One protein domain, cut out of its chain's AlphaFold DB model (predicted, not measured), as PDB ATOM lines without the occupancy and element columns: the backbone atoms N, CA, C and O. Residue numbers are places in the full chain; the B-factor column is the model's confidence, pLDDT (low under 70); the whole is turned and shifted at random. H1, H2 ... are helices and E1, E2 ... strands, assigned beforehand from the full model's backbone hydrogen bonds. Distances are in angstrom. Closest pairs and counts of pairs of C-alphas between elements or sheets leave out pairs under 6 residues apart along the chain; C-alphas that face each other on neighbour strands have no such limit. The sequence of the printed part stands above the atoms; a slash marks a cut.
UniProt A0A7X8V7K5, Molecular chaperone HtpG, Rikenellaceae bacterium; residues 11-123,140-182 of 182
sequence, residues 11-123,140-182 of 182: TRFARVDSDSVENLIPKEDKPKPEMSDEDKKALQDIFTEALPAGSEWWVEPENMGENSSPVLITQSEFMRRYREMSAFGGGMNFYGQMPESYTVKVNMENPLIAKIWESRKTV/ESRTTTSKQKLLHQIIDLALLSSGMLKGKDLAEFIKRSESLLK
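AT A GLANCE: This is residues 11 to 123 and 140 to 182 of the 182 residues of the protein "Molecular chaperone HtpG" of Rikenellaceae bacterium (UniProt A0A7X8V7K5). A small three-stranded sheet has two helices on one face, H1 running slantwise over the edge strand E1 and the long H4 beside the other edge strand E2, with H5 beyond H4, away from the sheet. H2 and the loop after it reach out at one end of the long axis, while H3 and the first residues of H4 lie toward the other. The 156 printed residues hold five named helices and three named strands, in the order H1 E1 E2 H2 E3 H3 H4 H5; the sheet E1 E3 E2 is mixed and the class mostly helix. The whole is compact, radius of gyration of the C-alphas 17.3 A, spanning 57 by 39 by 28 A.

IN THESE COORDINATES: Residues 11 to 36 hold no named element. H1, residues 37 to 50, begins with C-alpha 37 at (-31.751, -116.884, 6.229) and is 20.5 A long. E1 is residues 56 to 62, E2 71 to 74, H2 77 to 88, E3 101 to 107 and H3 111 to 123. H4, residues 140 to 161, measures 32.3 A. H5, residues 167 to 180, ends with C-alpha 180 at (1.352, -125.113, 0.218).

HOW THE PARTS SIT: E1 and E3 are parallel, with N 58 and O 102 2.8 A apart; E3 and E2 are antiparallel, with N 74 and O 103 2.8 A apart. H1 and H4 on one face make two layers, helices over a sheet. H1 is closest to E1 at the C-alphas of Gln 44 and Val 59, 5.2 A. H4 and H5 only just touch, with 3 pairs of C-alphas within 8 A, the closest Asp 156 and Phe 173 at 6.8 A. H3 only grazes the sheet with residues 112 to 114. H2 is not on it. Every O i to N i+4 pair is within hydrogen-bond range in H2 and H5; H1 has 9 of 10, H3 5 of 9, H4 17 of 18.

THE WHOLE: The C-alphas farthest apart, Gly 90 and Lys 182, are 57.6 A apart. Residues 124 to 139 are not printed, a gap of 10.3 A between C-alphas 123 and 140. The link H2 to E3 is long. Among the residues with pLDDT under 70 are 22 to 32 and 88 to 97.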
ATOM      1  N   THR A  11     -22.138 -85.518 -11.156       76.62
ATOM      2  CA  THR A  11     -20.918 -86.292 -10.880       76.62
ATOM      3  C   THR A  11     -20.919 -86.855  -9.462       76.62
ATOM      4  O   THR A  11     -21.151 -86.137  -8.491       76.62
ATOM      5  N   ARG A  12     -20.587 -88.146  -9.339       72.69
ATOM      6  CA  ARG A  12     -20.335 -88.836  -8.067       72.69
ATOM      7  C   ARG A  12     -18.937 -89.451  -8.100       72.69
ATOM      8  O   ARG A  12     -18.604 -90.188  -9.022       72.69
ATOM      9  N   PHE A  13     -18.132 -89.180  -7.083       75.19
ATOM     10  CA  PHE A  13     -16.844 -89.819  -6.842       75.19
ATOM     11  C   PHE A  13     -17.038 -91.010  -5.902       75.19
ATOM     12  O   PHE A  13     -17.340 -90.845  -4.722       75.19
ATOM     13  N   ALA A  14     -16.831 -92.221  -6.398       72.06
ATOM     14  CA  ALA A  14     -16.646 -93.399  -5.554       72.06
ATOM     15  C   ALA A  14     -15.147 -93.681  -5.405       72.06
ATOM     16  O   ALA A  14     -14.374 -93.407  -6.329       72.06
ATOM     17  N   ARG A  15     -14.716 -94.209  -4.254       78.81
ATOM     18  CA  ARG A  15     -13.374 -94.794  -4.169       78.81
ATOM     19  C   ARG A  15     -13.392 -96.166  -4.836       78.81
ATOM     20  O   ARG A  15     -14.427 -96.815  -4.939       78.81
ATOM     21  N   VAL A  16     -12.227 -96.612  -5.286       74.00
ATOM     22  CA  VAL A  16     -12.076 -97.894  -5.994       74.00
ATOM     23  C   VAL A  16     -12.367 -99.098  -5.083       74.00
ATOM     24  O   VAL A  16     -12.756-100.147  -5.572       74.00
ATOM     25  N   ASP A  17     -12.221 -98.941  -3.766       73.56
ATOM     26  CA  ASP A  17     -12.431 -99.971  -2.736       73.56
ATOM     27  C   ASP A  17     -13.833 -99.938  -2.094       73.56
ATOM     28  O   ASP A  17     -14.098-100.621  -1.101       73.56
ATOM     29  N   SER A  18     -14.733 -99.116  -2.634       71.31
ATOM     30  CA  SER A  18     -16.057 -98.877  -2.057       71.31
ATOM     31  C   SER A  18     -17.072 -99.983  -2.316       71.31
ATOM     32  O   SER A  18     -18.004-100.150  -1.534       71.31
ATOM     33  N   ASP A  19     -16.919-100.690  -3.433       75.06
ATOM     34  CA  ASP A  19     -17.799-101.768  -3.874       75.06
ATOM     35  C   ASP A  19     -17.053-102.665  -4.887       75.06
ATOM     36  O   ASP A  19     -15.908-102.389  -5.252       75.06
ATOM     37  N   SER A  20     -17.687-103.738  -5.360       70.75
ATOM     38  CA  SER A  20     -17.209-104.514  -6.500       70.75
ATOM     39  C   SER A  20     -17.184-103.648  -7.765       70.75
ATOM     40  O   SER A  20     -18.036-102.780  -7.963       70.75
ATOM     41  N   VAL A  21     -16.201-103.883  -8.647       71.31
ATOM     42  CA  VAL A  21     -15.975-103.096  -9.884       71.31
ATOM     43  C   VAL A  21     -17.243-102.949 -10.724       71.31
ATOM     44  O   VAL A  21     -17.473-101.926 -11.365       71.31
ATOM     45  N   GLU A  22     -18.087-103.971 -10.699       63.72
ATOM     46  CA  GLU A  22     -19.323-104.014 -11.464       63.72
ATOM     47  C   GLU A  22     -20.468-103.217 -10.826       63.72
ATOM     48  O   GLU A  22     -21.350-102.784 -11.557       63.72
ATOM     49  N   ASN A  23     -20.431-102.984  -9.510       69.56
ATOM     50  CA  ASN A  23     -21.422-102.193  -8.772       69.56
ATOM     51  C   ASN A  23     -20.969-100.740  -8.540       69.56
ATOM     52  O   ASN A  23     -21.789 -99.879  -8.219       69.56
ATOM     53  N   LEU A  24     -19.679-100.438  -8.752       68.38
ATOM     54  CA  LEU A  24     -19.148 -99.068  -8.792       68.38
ATOM     55  C   LEU A  24     -19.887 -98.192  -9.820       68.38
ATOM     56  O   LEU A  24     -19.993 -96.978  -9.641       68.38
ATOM     57  N   ILE A  25     -20.417 -98.814 -10.875       67.50
ATOM     58  CA  ILE A  25     -21.334 -98.203 -11.834       67.50
ATOM     59  C   ILE A  25     -22.661 -98.959 -11.718       67.50
ATOM     60  O   ILE A  25     -22.682-100.133 -12.079       67.50
ATOM     61  N   PRO A  26     -23.760 -98.333 -11.256       61.09
ATOM     62  CA  PRO A  26     -25.051 -99.002 -11.134       61.09
ATOM     63  C   PRO A  26     -25.523 -99.477 -12.514       61.09
ATOM     64  O   PRO A  26     -25.984 -98.685 -13.334       61.09
ATOM     65  N   LYS A  27     -25.352-100.767 -12.789       60.97
ATOM     66  CA  LYS A  27     -26.001-101.476 -13.891       60.97
ATOM     67  C   LYS A  27     -27.159-102.254 -13.279       60.97
ATOM     68  O   LYS A  27     -27.024-102.738 -12.158       60.97
ATOM     69  N   GLU A  28     -28.294-102.288 -13.967       51.38
ATOM     70  CA  GLU A  28     -29.542-102.827 -13.417       51.38
ATOM     71  C   GLU A  28     -29.380-104.244 -12.842       51.38
ATOM     72  O   GLU A  28     -28.642-105.067 -13.385       51.38
ATOM     73  N   ASP A  29     -30.042-104.435 -11.696       55.31
ATOM     74  CA  ASP A  29     -30.058-105.565 -10.765       55.31
ATOM     75  C   ASP A  29     -29.326-106.838 -11.206       55.31
ATOM     76  O   ASP A  29     -29.855-107.685 -11.931       55.31
ATOM     77  N   LYS A  30     -28.130-107.054 -10.644       60.06
ATOM     78  CA  LYS A  30     -27.599-108.414 -10.572       60.06
ATOM     79  C   LYS A  30     -28.477-109.245  -9.635       60.06
ATOM     80  O   LYS A  30     -28.755-108.790  -8.520       60.06
ATOM     81  N   PRO A  31     -28.853-110.475 -10.018       65.06
ATOM     82  CA  PRO A  31     -29.551-111.372  -9.115       65.06
ATOM     83  C   PRO A  31     -28.636-111.671  -7.926       65.06
ATOM     84  O   PRO A  31     -27.579-112.292  -8.075       65.06
ATOM     85  N   LYS A  32     -29.032-111.206  -6.738       67.94
ATOM     86  CA  LYS A  32     -28.400-111.645  -5.494       67.94
ATOM     87  C   LYS A  32     -28.620-113.153  -5.350       67.94
ATOM     88  O   LYS A  32     -29.681-113.638  -5.746       67.94
ATOM     89  N   PRO A  33     -27.661-113.896  -4.781       71.88
ATOM     90  CA  PRO A  33     -27.864-115.308  -4.506       71.88
ATOM     91  C   PRO A  33     -29.075-115.475  -3.584       71.88
ATOM     92  O   PRO A  33     -29.092-114.978  -2.453       71.88
ATOM     93  N   GLU A  34     -30.104-116.163  -4.076       69.19
ATOM     94  CA  GLU A  34     -31.228-116.579  -3.249       69.19
ATOM     95  C   GLU A  34     -30.741-117.674  -2.304       69.19
ATOM     96  O   GLU A  34     -30.402-118.784  -2.709       69.19
ATOM     97  N   MET A  35     -30.659-117.333  -1.022       72.88
ATOM     98  CA  MET A  35     -30.205-118.237   0.021       72.88
ATOM     99  C   MET A  35     -31.100-118.085   1.251       72.88
ATOM    100  O   MET A  35     -31.578-116.982   1.539       72.88
ATOM    101  N   SER A  36     -31.334-119.194   1.961       82.19
ATOM    102  CA  SER A  36     -32.131-119.200   3.189       82.19
ATOM    103  C   SER A  36     -31.487-118.314   4.264       82.19
ATOM    104  O   SER A  36     -30.268-118.128   4.288       82.19
ATOM    105  N   ASP A  37     -32.286-117.755   5.172       80.44
ATOM    106  CA  ASP A  37     -31.751-116.884   6.229       80.44
ATOM    107  C   ASP A  37     -30.863-117.652   7.226       80.44
ATOM    108  O   ASP A  37     -29.897-117.100   7.756       80.44
ATOM    109  N   GLU A  38     -31.120-118.948   7.417       81.88
ATOM    110  CA  GLU A  38     -30.276-119.848   8.213       81.88
ATOM    111  C   GLU A  38     -28.885-120.017   7.596       81.88
ATOM    112  O   GLU A  38     -27.865-119.972   8.288       81.88
ATOM    113  N   ASP A  39     -28.835-120.170   6.275       82.44
ATOM    114  CA  ASP A  39     -27.591-120.284   5.531       82.44
ATOM    115  C   ASP A  39     -26.814-118.961   5.519       82.44
ATOM    116  O   ASP A  39     -25.589-118.976   5.642       82.44
ATOM    117  N   LYS A  40     -27.497-117.808   5.454       83.94
ATOM    118  CA  LYS A  40     -26.835-116.490   5.550       83.94
ATOM    119  C   LYS A  40     -26.149-116.326   6.893       83.94
ATOM    120  O   LYS A  40     -24.995-115.909   6.945       83.94
ATOM    121  N   LYS A  41     -26.837-116.709   7.968       85.69
ATOM    122  CA  LYS A  41     -26.286-116.643   9.318       85.69
ATOM    123  C   LYS A  41     -25.079-117.565   9.479       85.69
ATOM    124  O   LYS A  41     -24.045-117.133   9.969       85.69
ATOM    125  N   ALA A  42     -25.170-118.801   8.996       85.62
ATOM    126  CA  ALA A  42     -24.046-119.728   9.068       85.62
ATOM    127  C   ALA A  42     -22.830-119.260   8.255       85.62
ATOM    128  O   ALA A  42     -21.696-119.431   8.696       85.62
ATOM    129  N   LEU A  43     -23.055-118.657   7.083       85.50
ATOM    130  CA  LEU A  43     -21.988-118.034   6.303       85.50
ATOM    131  C   LEU A  43     -21.346-116.884   7.086       85.50
ATOM    132  O   LEU A  43     -20.122-116.796   7.158       85.50
ATOM    133  N   GLN A  44     -22.164-116.037   7.711       87.12
ATOM    134  CA  GLN A  44     -21.679-114.931   8.525       87.12
ATOM    135  C   GLN A  44     -20.829-115.414   9.703       87.12
ATOM    136  O   GLN A  44     -19.737-114.884   9.903       87.12
ATOM    137  N   ASP A  45     -21.268-116.446  10.422       87.06
ATOM    138  CA  ASP A  45     -20.540-116.997  11.567       87.06
ATOM    139  C   ASP A  45     -19.167-117.560  11.146       87.06
ATOM    140  O   ASP A  45     -18.145-117.203  11.734       87.06
ATOM    141  N   ILE A  46     -19.118-118.358  10.068       86.50
ATOM    142  CA  ILE A  46     -17.881-118.987   9.561       86.50
ATOM    143  C   ILE A  46     -16.835-117.943   9.160       86.50
ATOM    144  O   ILE A  46     -15.651-118.077   9.472       86.50
ATOM    145  N   PHE A  47     -17.255-116.915   8.422       86.12
ATOM    146  CA  PHE A  47     -16.328-115.897   7.938       86.12
ATOM    147  C   PHE A  47     -15.917-114.933   9.052       86.12
ATOM    148  O   PHE A  47     -14.755-114.542   9.098       86.12
ATOM    149  N   THR A  48     -16.821-114.596   9.977       85.88
ATOM    150  CA  THR A  48     -16.506-113.708  11.108       85.88
ATOM    151  C   THR A  48     -15.504-114.345  12.070       85.88
ATOM    152  O   THR A  48     -14.617-113.648  12.553       85.88
ATOM    153  N   GLU A  49     -15.580-115.660  12.307       86.69
ATOM    154  CA  GLU A  49     -14.607-116.385  13.143       86.69
ATOM    155  C   GLU A  49     -13.180-116.318  12.579       86.69
ATOM    156  O   GLU A  49     -12.205-116.239  13.326       86.69
ATOM    157  N   ALA A  50     -13.050-116.331  11.253       84.44
ATOM    158  CA  ALA A  50     -11.759-116.338  10.580       84.44
ATOM    159  C   ALA A  50     -11.211-114.930  10.262       84.44
ATOM    160  O   ALA A  50     -10.087-114.821   9.766       84.44
ATOM    161  N   LEU A  51     -11.972-113.867  10.544       86.81
ATOM    162  CA  LEU A  51     -11.567-112.472  10.348       86.81
ATOM    163  C   LEU A  51     -10.895-111.889  11.604       86.81
ATOM    164  O   LEU A  51     -11.194-112.293  12.728       86.81
ATOM    165  N   PRO A  52      -9.984-110.911  11.446       84.50
ATOM    166  CA  PRO A  52      -9.275-110.325  12.574       84.50
ATOM    167  C   PRO A  52     -10.200-109.466  13.447       84.50
ATOM    168  O   PRO A  52     -11.091-108.761  12.965       84.50
ATOM    169  N   ALA A  53      -9.952-109.489  14.757       80.56
ATOM    170  CA  ALA A  53     -10.683-108.675  15.722       80.56
ATOM    171  C   ALA A  53     -10.323-107.181  15.606       80.56
ATOM    172  O   ALA A  53      -9.197-106.821  15.266       80.56
ATOM    173  N   GLY A  54     -11.269-106.304  15.958       76.75
ATOM    174  CA  GLY A  54     -11.062-104.848  16.007       76.75
ATOM    175  C   GLY A  54     -11.789-104.052  14.919       76.75
ATOM    176  O   GLY A  54     -11.776-102.825  14.954       76.75
ATOM    177  N   SER A  55     -12.459-104.727  13.987       82.19
ATOM    178  CA  SER A  55     -13.353-104.114  13.000       82.19
ATOM    179  C   SER A  55     -14.704-104.819  12.993       82.19
ATOM    180  O   SER A  55     -14.811-105.976  13.401       82.19
ATOM    181  N   GLU A  56     -15.741-104.108  12.564       85.12
ATOM    182  CA  GLU A  56     -17.074-104.682  12.402       85.12
ATOM    183  C   GLU A  56     -17.192-105.286  10.999       85.12
ATOM    184  O   GLU A  56     -17.003-104.586  10.004       85.12
ATOM    185  N   TRP A  57     -17.469-106.586  10.914       87.62
ATOM    186  CA  TRP A  57     -17.502-107.324   9.653       87.62
ATOM    187  C   TRP A  57     -18.938-107.700   9.284       87.62
ATOM    188  O   TRP A  57     -19.629-108.381  10.040       87.62
ATOM    189  N   TRP A  58     -19.371-107.290   8.095       87.19
ATOM    190  CA  TRP A  58     -20.674-107.625   7.525       87.19
ATOM    191  C   TRP A  58     -20.482-108.605   6.383       87.19
ATOM    192  O   TRP A  58     -19.882-108.247   5.376       87.19
ATOM    193  N   VAL A  59     -20.964-109.834   6.519       89.50
ATOM    194  CA  VAL A  59     -20.793-110.854   5.480       89.50
ATOM    195  C   VAL A  59     -22.038-110.883   4.603       89.50
ATOM    196  O   VAL A  59     -23.135-111.153   5.087       89.50
ATOM    197  N   GLU A  60     -21.865-110.617   3.311       87.62
ATOM    198  CA  GLU A  60     -22.948-110.601   2.332       87.62
ATOM    199  C   GLU A  60     -22.636-111.576   1.188       87.62
ATOM    200  O   GLU A  60     -21.577-111.477   0.566       87.62
ATOM    201  N   PRO A  61     -23.528-112.531   0.881       88.69
ATOM    202  CA  PRO A  61     -23.365-113.368  -0.296       88.69
ATOM    203  C   PRO A  61     -23.684-112.545  -1.554       88.69
ATOM    204  O   PRO A  61     -24.709-111.863  -1.628       88.69
ATOM    205  N   GLU A  62     -22.819-112.620  -2.560       84.88
ATOM    206  CA  GLU A  62     -22.966-111.905  -3.829       84.88
ATOM    207  C   GLU A  62     -22.626-112.829  -5.004       84.88
ATOM    208  O   GLU A  62     -21.816-113.745  -4.878       84.88
ATOM    209  N   ASN A  63     -23.244-112.587  -6.157       85.81
ATOM    210  CA  ASN A  63     -22.898-113.253  -7.408       85.81
ATOM    211  C   ASN A  63     -22.007-112.311  -8.220       85.81
ATOM    212  O   ASN A  63     -22.444-111.237  -8.643       85.81
ATOM    213  N   MET A  64     -20.738-112.688  -8.378       81.88
ATOM    214  CA  MET A  64     -19.731-111.869  -9.060       81.88
ATOM    215  C   MET A  64     -19.127-112.572 -10.288       81.88
ATOM    216  O   MET A  64     -18.200-112.034 -10.888       81.88
ATOM    217  N   GLY A  65     -19.608-113.756 -10.671       82.69
ATOM    218  CA  GLY A  65     -19.063-114.587 -11.745       82.69
ATOM    219  C   GLY A  65     -18.016-115.597 -11.267       82.69
ATOM    220  O   GLY A  65     -17.260-115.347 -10.328       82.69
ATOM    221  N   GLU A  66     -17.909-116.730 -11.961       85.62
ATOM    222  CA  GLU A  66     -17.030-117.856 -11.589       85.62
ATOM    223  C   GLU A  66     -15.532-117.495 -11.531       85.62
ATOM    224  O   GLU A  66     -14.783-118.037 -10.717       85.62
ATOM    225  N   ASN A  67     -15.094-116.561 -12.382       84.38
ATOM    226  CA  ASN A  67     -13.691-116.139 -12.500       84.38
ATOM    227  C   ASN A  67     -13.317-114.977 -11.569       84.38
ATOM    228  O   ASN A  67     -12.140-114.629 -11.458       84.38
ATOM    229  N   SER A  68     -14.303-114.352 -10.928       85.81
ATOM    230  CA  SER A  68     -14.071-113.235 -10.016       85.81
ATOM    231  C   SER A  68     -13.551-113.723  -8.672       85.81
ATOM    232  O   SER A  68     -13.734-114.885  -8.304       85.81
ATOM    233  N   SER A  69     -12.916-112.824  -7.916       86.62
ATOM    234  CA  SER A  69     -12.363-113.138  -6.598       86.62
ATOM    235  C   SER A  69     -13.389-113.856  -5.706       86.62
ATOM    236  O   SER A  69     -14.553-113.453  -5.675       86.62
ATOM    237  N   PRO A  70     -12.980-114.905  -4.967       89.62
ATOM    238  CA  PRO A  70     -13.879-115.666  -4.097       89.62
ATOM    239  C   PRO A  70     -14.431-114.825  -2.937       89.62
ATOM    240  O   PRO A  70     -15.559-115.029  -2.502       89.62
ATOM    241  N   VAL A  71     -13.633-113.878  -2.442       91.44
ATOM    242  CA  VAL A  71     -14.015-112.936  -1.391       91.44
ATOM    243  C   VAL A  71     -13.506-111.556  -1.769       91.44
ATOM    244  O   VAL A  71     -12.358-111.408  -2.198       91.44
ATOM    245  N   LEU A  72     -14.353-110.549  -1.588       89.81
ATOM    246  CA  LEU A  72     -14.007-109.147  -1.747       89.81
ATOM    247  C   LEU A  72     -14.340-108.399  -0.459       89.81
ATOM    248  O   LEU A  72     -15.433-108.540   0.079       89.81
ATOM    249  N   ILE A  73     -13.409-107.578   0.020       90.44
ATOM    250  CA  ILE A  73     -13.659-106.696   1.156       90.44
ATOM    251  C   ILE A  73     -13.839-105.276   0.639       90.44
ATOM    252  O   ILE A  73     -12.983-104.761  -0.078       90.44
ATOM    253  N   THR A  74     -14.942-104.647   1.025       86.88
ATOM    254  CA  THR A  74     -15.308-103.294   0.604       86.88
ATOM    255  C   THR A  74     -15.631-102.425   1.807       86.88
ATOM    256  O   THR A  74     -16.223-102.893   2.782       86.88
ATOM    257  N   GLN A  75     -15.285-101.143   1.733       81.94
ATOM    258  CA  GLN A  75     -15.713-100.148   2.714       81.94
ATOM    259  C   GLN A  75     -16.903 -99.373   2.150       81.94
ATOM    260  O   GLN A  75     -16.743 -98.590   1.216       81.94
ATOM    261  N   SER A  76     -18.095 -99.548   2.729       79.50
ATOM    262  CA  SER A  76     -19.289 -98.845   2.248       79.50
ATOM    263  C   SER A  76     -19.084 -97.325   2.254       79.50
ATOM    264  O   SER A  76     -18.887 -96.701   3.302       79.50
ATOM    265  N   GLU A  77     -19.183 -96.707   1.073       76.31
ATOM    266  CA  GLU A  77     -19.094 -95.249   0.918       76.31
ATOM    267  C   GLU A  77     -20.176 -94.521   1.696       76.31
ATOM    268  O   GLU A  77     -19.941 -93.408   2.154       76.31
ATOM    269  N   PHE A  78     -21.342 -95.141   1.886       74.44
ATOM    270  CA  PHE A  78     -22.382 -94.570   2.727       74.44
ATOM    271  C   PHE A  78     -21.888 -94.421   4.166       74.44
ATOM    272  O   PHE A  78     -21.891 -93.312   4.692       74.44
ATOM    273  N   MET A  79     -21.381 -95.498   4.773       73.50
ATOM    274  CA  MET A  79     -20.895 -95.470   6.158       73.50
ATOM    275  C   MET A  79     -19.690 -94.546   6.319       73.50
ATOM    276  O   MET A  79     -19.606 -93.792   7.289       73.50
ATOM    277  N   ARG A  80     -18.781 -94.543   5.338       77.94
ATOM    278  CA  ARG A  80     -17.626 -93.644   5.320       77.94
ATOM    279  C   ARG A  80     -18.040 -92.173   5.210       77.94
ATOM    280  O   ARG A  80     -17.594 -91.363   6.016       77.94
ATOM    281  N   ARG A  81     -18.910 -91.816   4.258       75.44
ATOM    282  CA  ARG A  81     -19.409 -90.437   4.079       75.44
ATOM    283  C   ARG A  81     -20.262 -89.985   5.254       75.44
ATOM    284  O   ARG A  81     -20.155 -88.834   5.662       75.44
ATOM    285  N   TYR A  82     -21.074 -90.879   5.809       75.44
ATOM    286  CA  TYR A  82     -21.886 -90.610   6.989       75.44
ATOM    287  C   TYR A  82     -21.008 -90.332   8.213       75.44
ATOM    288  O   TYR A  82     -21.258 -89.377   8.948       75.44
ATOM    289  N   ARG A  83     -19.923 -91.097   8.391       75.25
ATOM    290  CA  ARG A  83     -18.901 -90.847   9.415       75.25
ATOM    291  C   ARG A  83     -18.171 -89.525   9.192       75.25
ATOM    292  O   ARG A  83     -18.050 -88.753  10.137       75.25
ATOM    293  N   GLU A  84     -17.732 -89.234   7.964       75.12
ATOM    294  CA  GLU A  84     -17.120 -87.942   7.618       75.12
ATOM    295  C   GLU A  84     -18.078 -86.784   7.941       75.12
ATOM    296  O   GLU A  84     -17.706 -85.846   8.638       75.12
ATOM    297  N   MET A  85     -19.338 -86.865   7.510       72.19
ATOM    298  CA  MET A  85     -20.345 -85.829   7.753       72.19
ATOM    299  C   MET A  85     -20.661 -85.665   9.249       72.19
ATOM    300  O   MET A  85     -20.766 -84.536   9.727       72.19
ATOM    301  N   SER A  86     -20.719 -86.770  10.002       74.06
ATOM    302  CA  SER A  86     -20.895 -86.762  11.462       74.06
ATOM    303  C   SER A  86     -19.695 -86.158  12.197       74.06
ATOM    304  O   SER A  86     -19.876 -85.497  13.214       74.06
ATOM    305  N   ALA A  87     -18.477 -86.339  11.678       72.06
ATOM    306  CA  ALA A  87     -17.260 -85.761  12.246       72.06
ATOM    307  C   ALA A  87     -17.125 -84.249  11.974       72.06
ATOM    308  O   ALA A  87     -16.490 -83.545  12.756       72.06
ATOM    309  N   PHE A  88     -17.718 -83.740  10.884       69.12
ATOM    310  CA  PHE A  88     -17.603 -82.335  10.469       69.12
ATOM    311  C   PHE A  88     -18.754 -81.413  10.933       69.12
ATOM    312  O   PHE A  88     -18.557 -80.198  10.912       69.12
ATOM    313  N   GLY A  89     -19.927 -81.908  11.368       61.66
ATOM    314  CA  GLY A  89     -21.017 -80.999  11.765       61.66
ATOM    315  C   GLY A  89     -22.250 -81.590  12.467       61.66
ATOM    316  O   GLY A  89     -23.116 -82.186  11.838       61.66
ATOM    317  N   GLY A  90     -22.396 -81.268  13.760       58.25
ATOM    318  CA  GLY A  90     -23.676 -80.902  14.397       58.25
ATOM    319  C   GLY A  90     -24.607 -82.002  14.924       58.25
ATOM    320  O   GLY A  90     -25.544 -81.678  15.649       58.25
ATOM    321  N   GLY A  91     -24.370 -83.275  14.610       64.44
ATOM    322  CA  GLY A  91     -25.069 -84.418  15.213       64.44
ATOM    323  C   GLY A  91     -24.222 -85.087  16.296       64.44
ATOM    324  O   GLY A  91     -23.001 -84.981  16.274       64.44
ATOM    325  N   MET A  92     -24.865 -85.763  17.253       55.75
ATOM    326  CA  MET A  92     -24.225 -86.468  18.373       55.75
ATOM    327  C   MET A  92     -22.960 -87.212  17.908       55.75
ATOM    328  O   MET A  92     -23.035 -88.077  17.036       55.75
ATOM    329  N   ASN A  93     -21.809 -86.870  18.498       65.56
ATOM    330  CA  ASN A  93     -20.444 -87.282  18.120       65.56
ATOM    331  C   ASN A  93     -20.154 -88.797  18.302       65.56
ATOM    332  O   ASN A  93     -19.016 -89.216  18.491       65.56
ATOM    333  N   PHE A  94     -21.204 -89.617  18.306       64.00
ATOM    334  CA  PHE A  94     -21.226 -91.050  18.563       64.00
ATOM    335  C   PHE A  94     -20.703 -91.855  17.366       64.00
ATOM    336  O   PHE A  94     -19.907 -92.772  17.531       64.00
ATOM    337  N   TYR A  95     -21.068 -91.458  16.145       64.44
ATOM    338  CA  TYR A  95     -20.692 -92.180  14.922       64.44
ATOM    339  C   TYR A  95     -19.251 -91.927  14.466       64.44
ATOM    340  O   TYR A  95     -18.678 -92.759  13.768       64.44
ATOM    341  N   GLY A  96     -18.636 -90.815  14.881       65.25
ATOM    342  CA  GLY A  96     -17.210 -90.558  14.647       65.25
ATOM    343  C   GLY A  96     -16.284 -91.451  15.485       65.25
ATOM    344  O   GLY A  96     -15.137 -91.651  15.101       65.25
ATOM    345  N   GLN A  97     -16.785 -92.002  16.598       68.25
ATOM    346  CA  GLN A  97     -16.049 -92.914  17.483       68.25
ATOM    347  C   GLN A  97     -16.359 -94.396  17.230       68.25
ATOM    348  O   GLN A  97     -15.770 -95.260  17.879       68.25
ATOM    349  N   MET A  98     -17.274 -94.712  16.306       70.25
ATOM    350  CA  MET A  98     -17.571 -96.101  15.962       70.25
ATOM    351  C   MET A  98     -16.391 -96.757  15.225       70.25
ATOM    352  O   MET A  98     -15.761 -96.104  14.381       70.25
ATOM    353  N   PRO A  99     -16.111 -98.047  15.495       72.75
ATOM    354  CA  PRO A  99     -15.107 -98.810  14.764       72.75
ATOM    355  C   PRO A  99     -15.317 -98.762  13.249       72.75
ATOM    356  O   PRO A  99     -16.408 -98.500  12.737       72.75
ATOM    357  N   GLU A 100     -14.249 -98.980  12.491       77.38
ATOM    358  CA  GLU A 100     -14.376 -99.201  11.052       77.38
ATOM    359  C   GLU A 100     -15.202-100.458  10.778       77.38
ATOM    360  O   GLU A 100     -14.992-101.506  11.390       77.38
ATOM    361  N   SER A 101     -16.167-100.311   9.872       83.94
ATOM    362  CA  SER A 101     -17.048-101.382   9.430       83.94
ATOM    363  C   SER A 101     -16.716-101.743   7.988       83.94
ATOM    364  O   SER A 101     -16.655-100.856   7.130       83.94
ATOM    365  N   TYR A 102     -16.562-103.028   7.718       87.75
ATOM    366  CA  TYR A 102     -16.201-103.576   6.422       87.75
ATOM    367  C   TYR A 102     -17.264-104.567   5.972       87.75
ATOM    368  O   TYR A 102     -17.763-105.357   6.770       87.75
ATOM    369  N   THR A 103     -17.584-104.549   4.684       88.94
ATOM    370  CA  THR A 103     -18.462-105.544   4.072       88.94
ATOM    371  C   THR A 103     -17.610-106.572   3.344       88.94
ATOM    372  O   THR A 103     -16.800-106.222   2.486       88.94
ATOM    373  N   VAL A 104     -17.787-107.837   3.699       91.12
ATOM    374  CA  VAL A 104     -17.158-109.010   3.103       91.12
ATOM    375  C   VAL A 104     -18.162-109.636   2.148       91.12
ATOM    376  O   VAL A 104     -19.108-110.300   2.562       91.12
ATOM    377  N   LYS A 105     -17.948-109.409   0.859       90.62
ATOM    378  CA  LYS A 105     -18.744-109.975  -0.225       90.62
ATOM    379  C   LYS A 105     -18.198-111.351  -0.567       90.62
ATOM    380  O   LYS A 105     -17.039-111.475  -0.970       90.62
ATOM    381  N   VAL A 106     -19.012-112.382  -0.377       90.44
ATOM    382  CA  VAL A 106     -18.644-113.776  -0.652       90.44
ATOM    383  C   VAL A 106     -19.240-114.188  -1.990       90.44
ATOM    384  O   VAL A 106     -20.460-114.214  -2.141       90.44
ATOM    385  N   ASN A 107     -18.378-114.515  -2.953       90.31
ATOM    386  CA  ASN A 107     -18.792-114.884  -4.300       90.31
ATOM    387  C   ASN A 107     -19.254-116.345  -4.356       90.31
ATOM    388  O   ASN A 107     -18.428-117.261  -4.409       90.31
ATOM    389  N   MET A 108     -20.568-116.561  -4.377       86.81
ATOM    390  CA  MET A 108     -21.155-117.908  -4.345       86.81
ATOM    391  C   MET A 108     -20.979-118.678  -5.662       86.81
ATOM    392  O   MET A 108     -21.037-119.906  -5.662       86.81
ATOM    393  N   GLU A 109     -20.707-117.979  -6.766       86.88
ATOM    394  CA  GLU A 109     -20.439-118.589  -8.075       86.88
ATOM    395  C   GLU A 109     -18.981-119.047  -8.214       86.88
ATOM    396  O   GLU A 109     -18.647-119.811  -9.119       86.88
ATOM    397  N   ASN A 110     -18.084-118.619  -7.319       90.12
ATOM    398  CA  ASN A 110     -16.692-119.039  -7.394       90.12
ATOM    399  C   ASN A 110     -16.538-120.516  -6.959       90.12
ATOM    400  O   ASN A 110     -16.946-120.885  -5.849       90.12
ATOM    401  N   PRO A 111     -15.852-121.367  -7.750       87.38
ATOM    402  CA  PRO A 111     -15.703-122.792  -7.445       87.38
ATOM    403  C   PRO A 111     -14.940-123.075  -6.141       87.38
ATOM    404  O   PRO A 111     -15.079-124.157  -5.569       87.38
ATOM    405  N   LEU A 112     -14.122-122.141  -5.644       85.31
ATOM    406  CA  LEU A 112     -13.436-122.282  -4.354       85.31
ATOM    407  C   LEU A 112     -14.399-122.114  -3.176       85.31
ATOM    408  O   LEU A 112     -14.309-122.872  -2.212       85.31
ATOM    409  N   ILE A 113     -15.333-121.165  -3.271       85.38
ATOM    410  CA  ILE A 113     -16.365-120.954  -2.250       85.38
ATOM    411  C   ILE A 113     -17.357-122.110  -2.262       85.38
ATOM    412  O   ILE A 113     -17.657-122.640  -1.196       85.38
ATOM    413  N   ALA A 114     -17.771-122.584  -3.441       83.44
ATOM    414  CA  ALA A 114     -18.625-123.764  -3.557       83.44
ATOM    415  C   ALA A 114     -18.018-124.988  -2.842       83.44
ATOM    416  O   ALA A 114     -18.694-125.640  -2.049       83.44
ATOM    417  N   LYS A 115     -16.709-125.240  -3.011       82.81
ATOM    418  CA  LYS A 115     -15.988-126.328  -2.315       82.81
ATOM    419  C   LYS A 115     -15.967-126.180  -0.791       82.81
ATOM    420  O   LYS A 115     -15.977-127.188  -0.078       82.81
ATOM    421  N   ILE A 116     -15.892-124.949  -0.285       82.19
ATOM    422  CA  ILE A 116     -15.947-124.662   1.155       82.19
ATOM    423  C   ILE A 116     -17.382-124.844   1.661       82.19
ATOM    424  O   ILE A 116     -17.595-125.509   2.673       82.19
ATOM    425  N   TRP A 117     -18.365-124.332   0.925       78.81
ATOM    426  CA  TRP A 117     -19.771-124.328   1.312       78.81
ATOM    427  C   TRP A 117     -20.426-125.715   1.268       78.81
ATOM    428  O   TRP A 117     -21.071-126.130   2.228       78.81
ATOM    429  N   GLU A 118     -20.205-126.487   0.204       74.25
ATOM    430  CA  GLU A 118     -20.748-127.845   0.041       74.25
ATOM    431  C   GLU A 118     -20.275-128.789   1.155       74.25
ATOM    432  O   GLU A 118     -21.007-129.669   1.611       74.25
ATOM    433  N   SER A 119     -19.081-128.534   1.696       63.22
ATOM    434  CA  SER A 119     -18.542-129.314   2.807       63.22
ATOM    435  C   SER A 119     -19.335-129.175   4.112       63.22
ATOM    436  O   SER A 119     -19.322-130.102   4.921       63.22
ATOM    437  N   ARG A 120     -20.094-128.083   4.286       61.94
ATOM    438  CA  ARG A 120     -21.048-127.918   5.392       61.94
ATOM    439  C   ARG A 120     -22.250-128.853   5.231       61.94
ATOM    440  O   ARG A 120     -22.637-129.509   6.194       61.94
ATOM    441  N   LYS A 121     -22.814-128.960   4.018       51.88
ATOM    442  CA  LYS A 121     -23.974-129.832   3.741       51.88
ATOM    443  C   LYS A 121     -23.652-131.310   3.955       51.88
ATOM    444  O   LYS A 121     -24.452-132.024   4.551       51.88
ATOM    445  N   THR A 122     -22.447-131.752   3.589       42.75
ATOM    446  CA  THR A 122     -22.037-133.157   3.770       42.75
ATOM    447  C   THR A 122     -21.964-133.621   5.232       42.75
ATOM    448  O   THR A 122     -22.002-134.822   5.481       42.75
ATOM    449  N   VAL A 123     -21.895-132.698   6.203       44.41
ATOM    450  CA  VAL A 123     -21.929-133.022   7.644       44.41
ATOM    451  C   VAL A 123     -23.369-133.149   8.164       44.41
ATOM    452  O   VAL A 123     -23.602-133.826   9.160       44.41
ATOM    453  N   GLU A 140     -11.545-137.900   9.406       42.75
ATOM    454  CA  GLU A 140     -12.506-136.787   9.532       42.75
ATOM    455  C   GLU A 140     -11.857-135.466   9.984       42.75
ATOM    456  O   GLU A 140     -12.311-134.384   9.615       42.75
ATOM    457  N   SER A 141     -10.738-135.540  10.714       43.44
ATOM    458  CA  SER A 141      -9.977-134.375  11.201       43.44
ATOM    459  C   SER A 141      -9.091-133.733  10.119       43.44
ATOM    460  O   SER A 141      -8.843-132.524  10.127       43.44
ATOM    461  N   ARG A 142      -8.604-134.512   9.142       48.16
ATOM    462  CA  ARG A 142      -7.660-134.018   8.119       48.16
ATOM    463  C   ARG A 142      -8.332-133.167   7.045       48.16
ATOM    464  O   ARG A 142      -7.732-132.202   6.561       48.16
ATOM    465  N   THR A 143      -9.554-133.518   6.660       52.34
ATOM    466  CA  THR A 143     -10.321-132.825   5.613       52.34
ATOM    467  C   THR A 143     -10.883-131.493   6.103       52.34
ATOM    468  O   THR A 143     -10.761-130.497   5.389       52.34
ATOM    469  N   THR A 144     -11.395-131.435   7.334       57.75
ATOM    470  CA  THR A 144     -11.773-130.188   8.026       57.75
ATOM    471  C   THR A 144     -10.569-129.264   8.195       57.75
ATOM    472  O   THR A 144     -10.630-128.113   7.768       57.75
ATOM    473  N   THR A 145      -9.432-129.783   8.673       67.38
ATOM    474  CA  THR A 145      -8.193-128.995   8.828       67.38
ATOM    475  C   THR A 145      -7.699-128.412   7.497       67.38
ATOM    476  O   THR A 145      -7.253-127.267   7.433       67.38
ATOM    477  N   SER A 146      -7.762-129.180   6.405       70.00
ATOM    478  CA  SER A 146      -7.279-128.726   5.090       70.00
ATOM    479  C   SER A 146      -8.191-127.666   4.464       70.00
ATOM    480  O   SER A 146      -7.710-126.746   3.807       70.00
ATOM    481  N   LYS A 147      -9.505-127.753   4.699       72.38
ATOM    482  CA  LYS A 147     -10.487-126.772   4.215       72.38
ATOM    483  C   LYS A 147     -10.523-125.508   5.075       72.38
ATOM    484  O   LYS A 147     -10.647-124.425   4.520       72.38
ATOM    485  N   GLN A 148     -10.306-125.615   6.388       78.69
ATOM    486  CA  GLN A 148     -10.061-124.455   7.256       78.69
ATOM    487  C   GLN A 148      -8.814-123.687   6.804       78.69
ATOM    488  O   GLN A 148      -8.853-122.467   6.675       78.69
ATOM    489  N   LYS A 149      -7.727-124.392   6.455       82.62
ATOM    490  CA  LYS A 149      -6.545-123.760   5.843       82.62
ATOM    491  C   LYS A 149      -6.882-123.030   4.541       82.62
ATOM    492  O   LYS A 149      -6.342-121.953   4.313       82.62
ATOM    493  N   LEU A 150      -7.763-123.592   3.707       85.12
ATOM    494  CA  LEU A 150      -8.221-122.945   2.476       85.12
ATOM    495  C   LEU A 150      -9.059-121.689   2.763       85.12
ATOM    496  O   LEU A 150      -8.833-120.666   2.124       85.12
ATOM    497  N   LEU A 151      -9.970-121.739   3.739       86.69
ATOM    498  CA  LEU A 151     -10.759-120.581   4.171       86.69
ATOM    499  C   LEU A 151      -9.853-119.444   4.661       86.69
ATOM    500  O   LEU A 151      -9.947-118.331   4.149       86.69
ATOM    501  N   HIS A 152      -8.915-119.736   5.568       87.69
ATOM    502  CA  HIS A 152      -7.926-118.754   6.026       87.69
ATOM    503  C   HIS A 152      -7.069-118.216   4.875       87.69
ATOM    504  O   HIS A 152      -6.763-117.031   4.836       87.69
ATOM    505  N   GLN A 153      -6.707-119.059   3.903       89.62
ATOM    506  CA  GLN A 153      -5.963-118.614   2.726       89.62
ATOM    507  C   GLN A 153      -6.761-117.621   1.878       89.62
ATOM    508  O   GLN A 153      -6.205-116.623   1.429       89.62
ATOM    509  N   ILE A 154      -8.048-117.886   1.653       90.00
ATOM    510  CA  ILE A 154      -8.926-117.002   0.883       90.00
ATOM    511  C   ILE A 154      -9.138-115.673   1.615       90.00
ATOM    512  O   ILE A 154      -9.081-114.618   0.986       90.00
ATOM    513  N   ILE A 155      -9.338-115.717   2.933       90.12
ATOM    514  CA  ILE A 155      -9.507-114.514   3.752       90.12
ATOM    515  C   ILE A 155      -8.229-113.683   3.755       90.12
ATOM    516  O   ILE A 155      -8.294-112.486   3.491       90.12
ATOM    517  N   ASP A 156      -7.062-114.298   3.945       90.88
ATOM    518  CA  ASP A 156      -5.794-113.570   3.909       90.88
ATOM    519  C   ASP A 156      -5.524-112.967   2.526       90.88
ATOM    520  O   ASP A 156      -5.032-111.845   2.437       90.88
ATOM    521  N   LEU A 157      -5.901-113.645   1.435       90.75
ATOM    522  CA  LEU A 157      -5.835-113.064   0.088       90.75
ATOM    523  C   LEU A 157      -6.756-111.844  -0.060       90.75
ATOM    524  O   LEU A 157      -6.364-110.861  -0.691       90.75
ATOM    525  N   ALA A 158      -7.950-111.879   0.533       90.25
ATOM    526  CA  ALA A 158      -8.878-110.751   0.530       90.25
ATOM    527  C   ALA A 158      -8.392-109.587   1.416       90.25
ATOM    528  O   ALA A 158      -8.502-108.418   1.040       90.25
ATOM    529  N   LEU A 159      -7.791-109.882   2.572       90.75
ATOM    530  CA  LEU A 159      -7.147-108.892   3.441       90.75
ATOM    531  C   LEU A 159      -5.898-108.296   2.779       90.75
ATOM    532  O   LEU A 159      -5.611-107.111   2.937       90.75
ATOM    533  N   LEU A 160      -5.147-109.094   2.020       90.12
ATOM    534  CA  LEU A 160      -3.975-108.635   1.281       90.12
ATOM    535  C   LEU A 160      -4.376-107.716   0.124       90.12
ATOM    536  O   LEU A 160      -3.782-106.651  -0.032       90.12
ATOM    537  N   SER A 161      -5.392-108.093  -0.659       85.69
ATOM    538  CA  SER A 161      -5.869-107.290  -1.795       85.69
ATOM    539  C   SER A 161      -6.460-105.945  -1.363       85.69
ATOM    540  O   SER A 161      -6.324-104.956  -2.076       85.69
ATOM    541  N   SER A 162      -7.041-105.888  -0.164       85.06
ATOM    542  CA  SER A 162      -7.527-104.660   0.477       85.06
ATOM    543  C   SER A 162      -6.446-103.897   1.259       85.06
ATOM    544  O   SER A 162      -6.723-102.852   1.846       85.06
ATOM    545  N   GLY A 163      -5.200-104.383   1.276       86.00
ATOM    546  CA  GLY A 163      -4.082-103.730   1.962       86.00
ATOM    547  C   GLY A 163      -4.185-103.737   3.491       86.00
ATOM    548  O   GLY A 163      -3.532-102.921   4.148       86.00
ATOM    549  N   MET A 164      -4.994-104.632   4.060       86.50
ATOM    550  CA  MET A 164      -5.228-104.780   5.499       86.50
ATOM    551  C   MET A 164      -4.350-105.853   6.150       86.50
ATOM    552  O   MET A 164      -4.086-105.773   7.348       86.50
ATOM    553  N   LEU A 165      -3.831-106.815   5.383       89.25
ATOM    554  CA  LEU A 165      -2.939-107.853   5.905       89.25
ATOM    555  C   LEU A 165      -1.528-107.298   6.168       89.25
ATOM    556  O   LEU A 165      -0.800-106.961   5.230       89.25
ATOM    557  N   LYS A 166      -1.120-107.188   7.441       87.19
ATOM    558  CA  LYS A 166       0.160-106.565   7.839       87.19
ATOM    559  C   LYS A 166       0.822-107.267   9.023       87.19
ATOM    560  O   LYS A 166       0.202-108.018   9.765       87.19
ATOM    561  N   GLY A 167       2.108-106.973   9.221       90.12
ATOM    562  CA  GLY A 167       2.849-107.374  10.416       90.12
ATOM    563  C   GLY A 167       2.955-108.891  10.574       90.12
ATOM    564  O   GLY A 167       3.426-109.583   9.670       90.12
ATOM    565  N   LYS A 168       2.548-109.392  11.746       88.62
ATOM    566  CA  LYS A 168       2.638-110.815  12.093       88.62
ATOM    567  C   LYS A 168       1.755-111.679  11.189       88.62
ATOM    568  O   LYS A 168       2.232-112.704  10.706       88.62
ATOM    569  N   ASP A 169       0.543-111.225  10.891       87.06
ATOM    570  CA  ASP A 169      -0.432-111.979  10.096       87.06
ATOM    571  C   ASP A 169       0.054-112.158   8.651       87.06
ATOM    572  O   ASP A 169      -0.028-113.245   8.083       87.06
ATOM    573  N   LEU A 170       0.701-111.130   8.085       87.81
ATOM    574  CA  LEU A 170       1.352-111.229   6.774       87.81
ATOM    575  C   LEU A 170       2.497-112.256   6.772       87.81
ATOM    576  O   LEU A 170       2.641-113.032   5.829       87.81
ATOM    577  N   ALA A 171       3.316-112.280   7.826       89.69
ATOM    578  CA  ALA A 171       4.407-113.245   7.933       89.69
ATOM    579  C   ALA A 171       3.889-114.689   8.072       89.69
ATOM    580  O   ALA A 171       4.483-115.614   7.514       89.69
ATOM    581  N   GLU A 172       2.787-114.897   8.794       90.38
ATOM    582  CA  GLU A 172       2.123-116.202   8.903       90.38
ATOM    583  C   GLU A 172       1.493-116.637   7.576       90.38
ATOM    584  O   GLU A 172       1.676-117.788   7.164       90.38
ATOM    585  N   PHE A 173       0.848-115.714   6.858       90.00
ATOM    586  CA  PHE A 173       0.324-115.952   5.515       90.00
ATOM    587  C   PHE A 173       1.412-116.406   4.536       90.00
ATOM    588  O   PHE A 173       1.222-117.390   3.816       90.00
ATOM    589  N   ILE A 174       2.568-115.731   4.523       88.62
ATOM    590  CA  ILE A 174       3.695-116.097   3.652       88.62
ATOM    591  C   ILE A 174       4.183-117.508   3.989       88.62
ATOM    592  O   ILE A 174       4.258-118.352   3.099       88.62
ATOM    593  N   LYS A 175       4.425-117.812   5.272       89.50
ATOM    594  CA  LYS A 175       4.864-119.152   5.707       89.50
ATOM    595  C   LYS A 175       3.887-120.250   5.290       89.50
ATOM    596  O   LYS A 175       4.301-121.316   4.832       89.50
ATOM    597  N   ARG A 176       2.584-120.006   5.451       86.88
ATOM    598  CA  ARG A 176       1.545-120.962   5.056       86.88
ATOM    599  C   ARG A 176       1.502-121.141   3.542       86.88
ATOM    600  O   ARG A 176       1.452-122.277   3.079       86.88
ATOM    601  N   SER A 177       1.600-120.053   2.785       87.19
ATOM    602  CA  SER A 177       1.665-120.087   1.321       87.19
ATOM    603  C   SER A 177       2.893-120.858   0.826       87.19
ATOM    604  O   SER A 177       2.768-121.709  -0.047       87.19
ATOM    605  N   GLU A 178       4.060-120.660   1.442       87.69
ATOM    606  CA  GLU A 178       5.271-121.431   1.138       87.69
ATOM    607  C   GLU A 178       5.099-122.928   1.424       87.69
ATOM    608  O   GLU A 178       5.565-123.758   0.648       87.69
ATOM    609  N   SER A 179       4.420-123.290   2.518       85.75
ATOM    610  CA  SER A 179       4.141-124.698   2.838       85.75
ATOM    611  C   SER A 179       3.158-125.372   1.882       85.75
ATOM    612  O   SER A 179       3.169-126.591   1.787       85.75
ATOM    613  N   LEU A 180       2.312-124.598   1.198       81.69
ATOM    614  CA  LEU A 180       1.352-125.113   0.218       81.69
ATOM    615  C   LEU A 180       1.989-125.331  -1.161       81.69
ATOM    616  O   LEU A 180       1.445-126.079  -1.967       81.69
ATOM    617  N   LEU A 181       3.113-124.662  -1.432       79.81
ATOM    618  CA  LEU A 181       3.870-124.786  -2.681       79.81
ATOM    619  C   LEU A 181       4.920-125.909  -2.653       79.81
ATOM    620  O   LEU A 181       5.504-126.205  -3.694       79.81
ATOM    621  N   LYS A 182       5.192-126.488  -1.479       73.00
ATOM    622  CA  LYS A 182       6.131-127.602  -1.277       73.00
ATOM    623  C   LYS A 182       5.397-128.933  -1.277       73.00
ATOM    624  O   LYS A 182       5.978-129.891  -1.830       73.00
TER     625      LYS A 182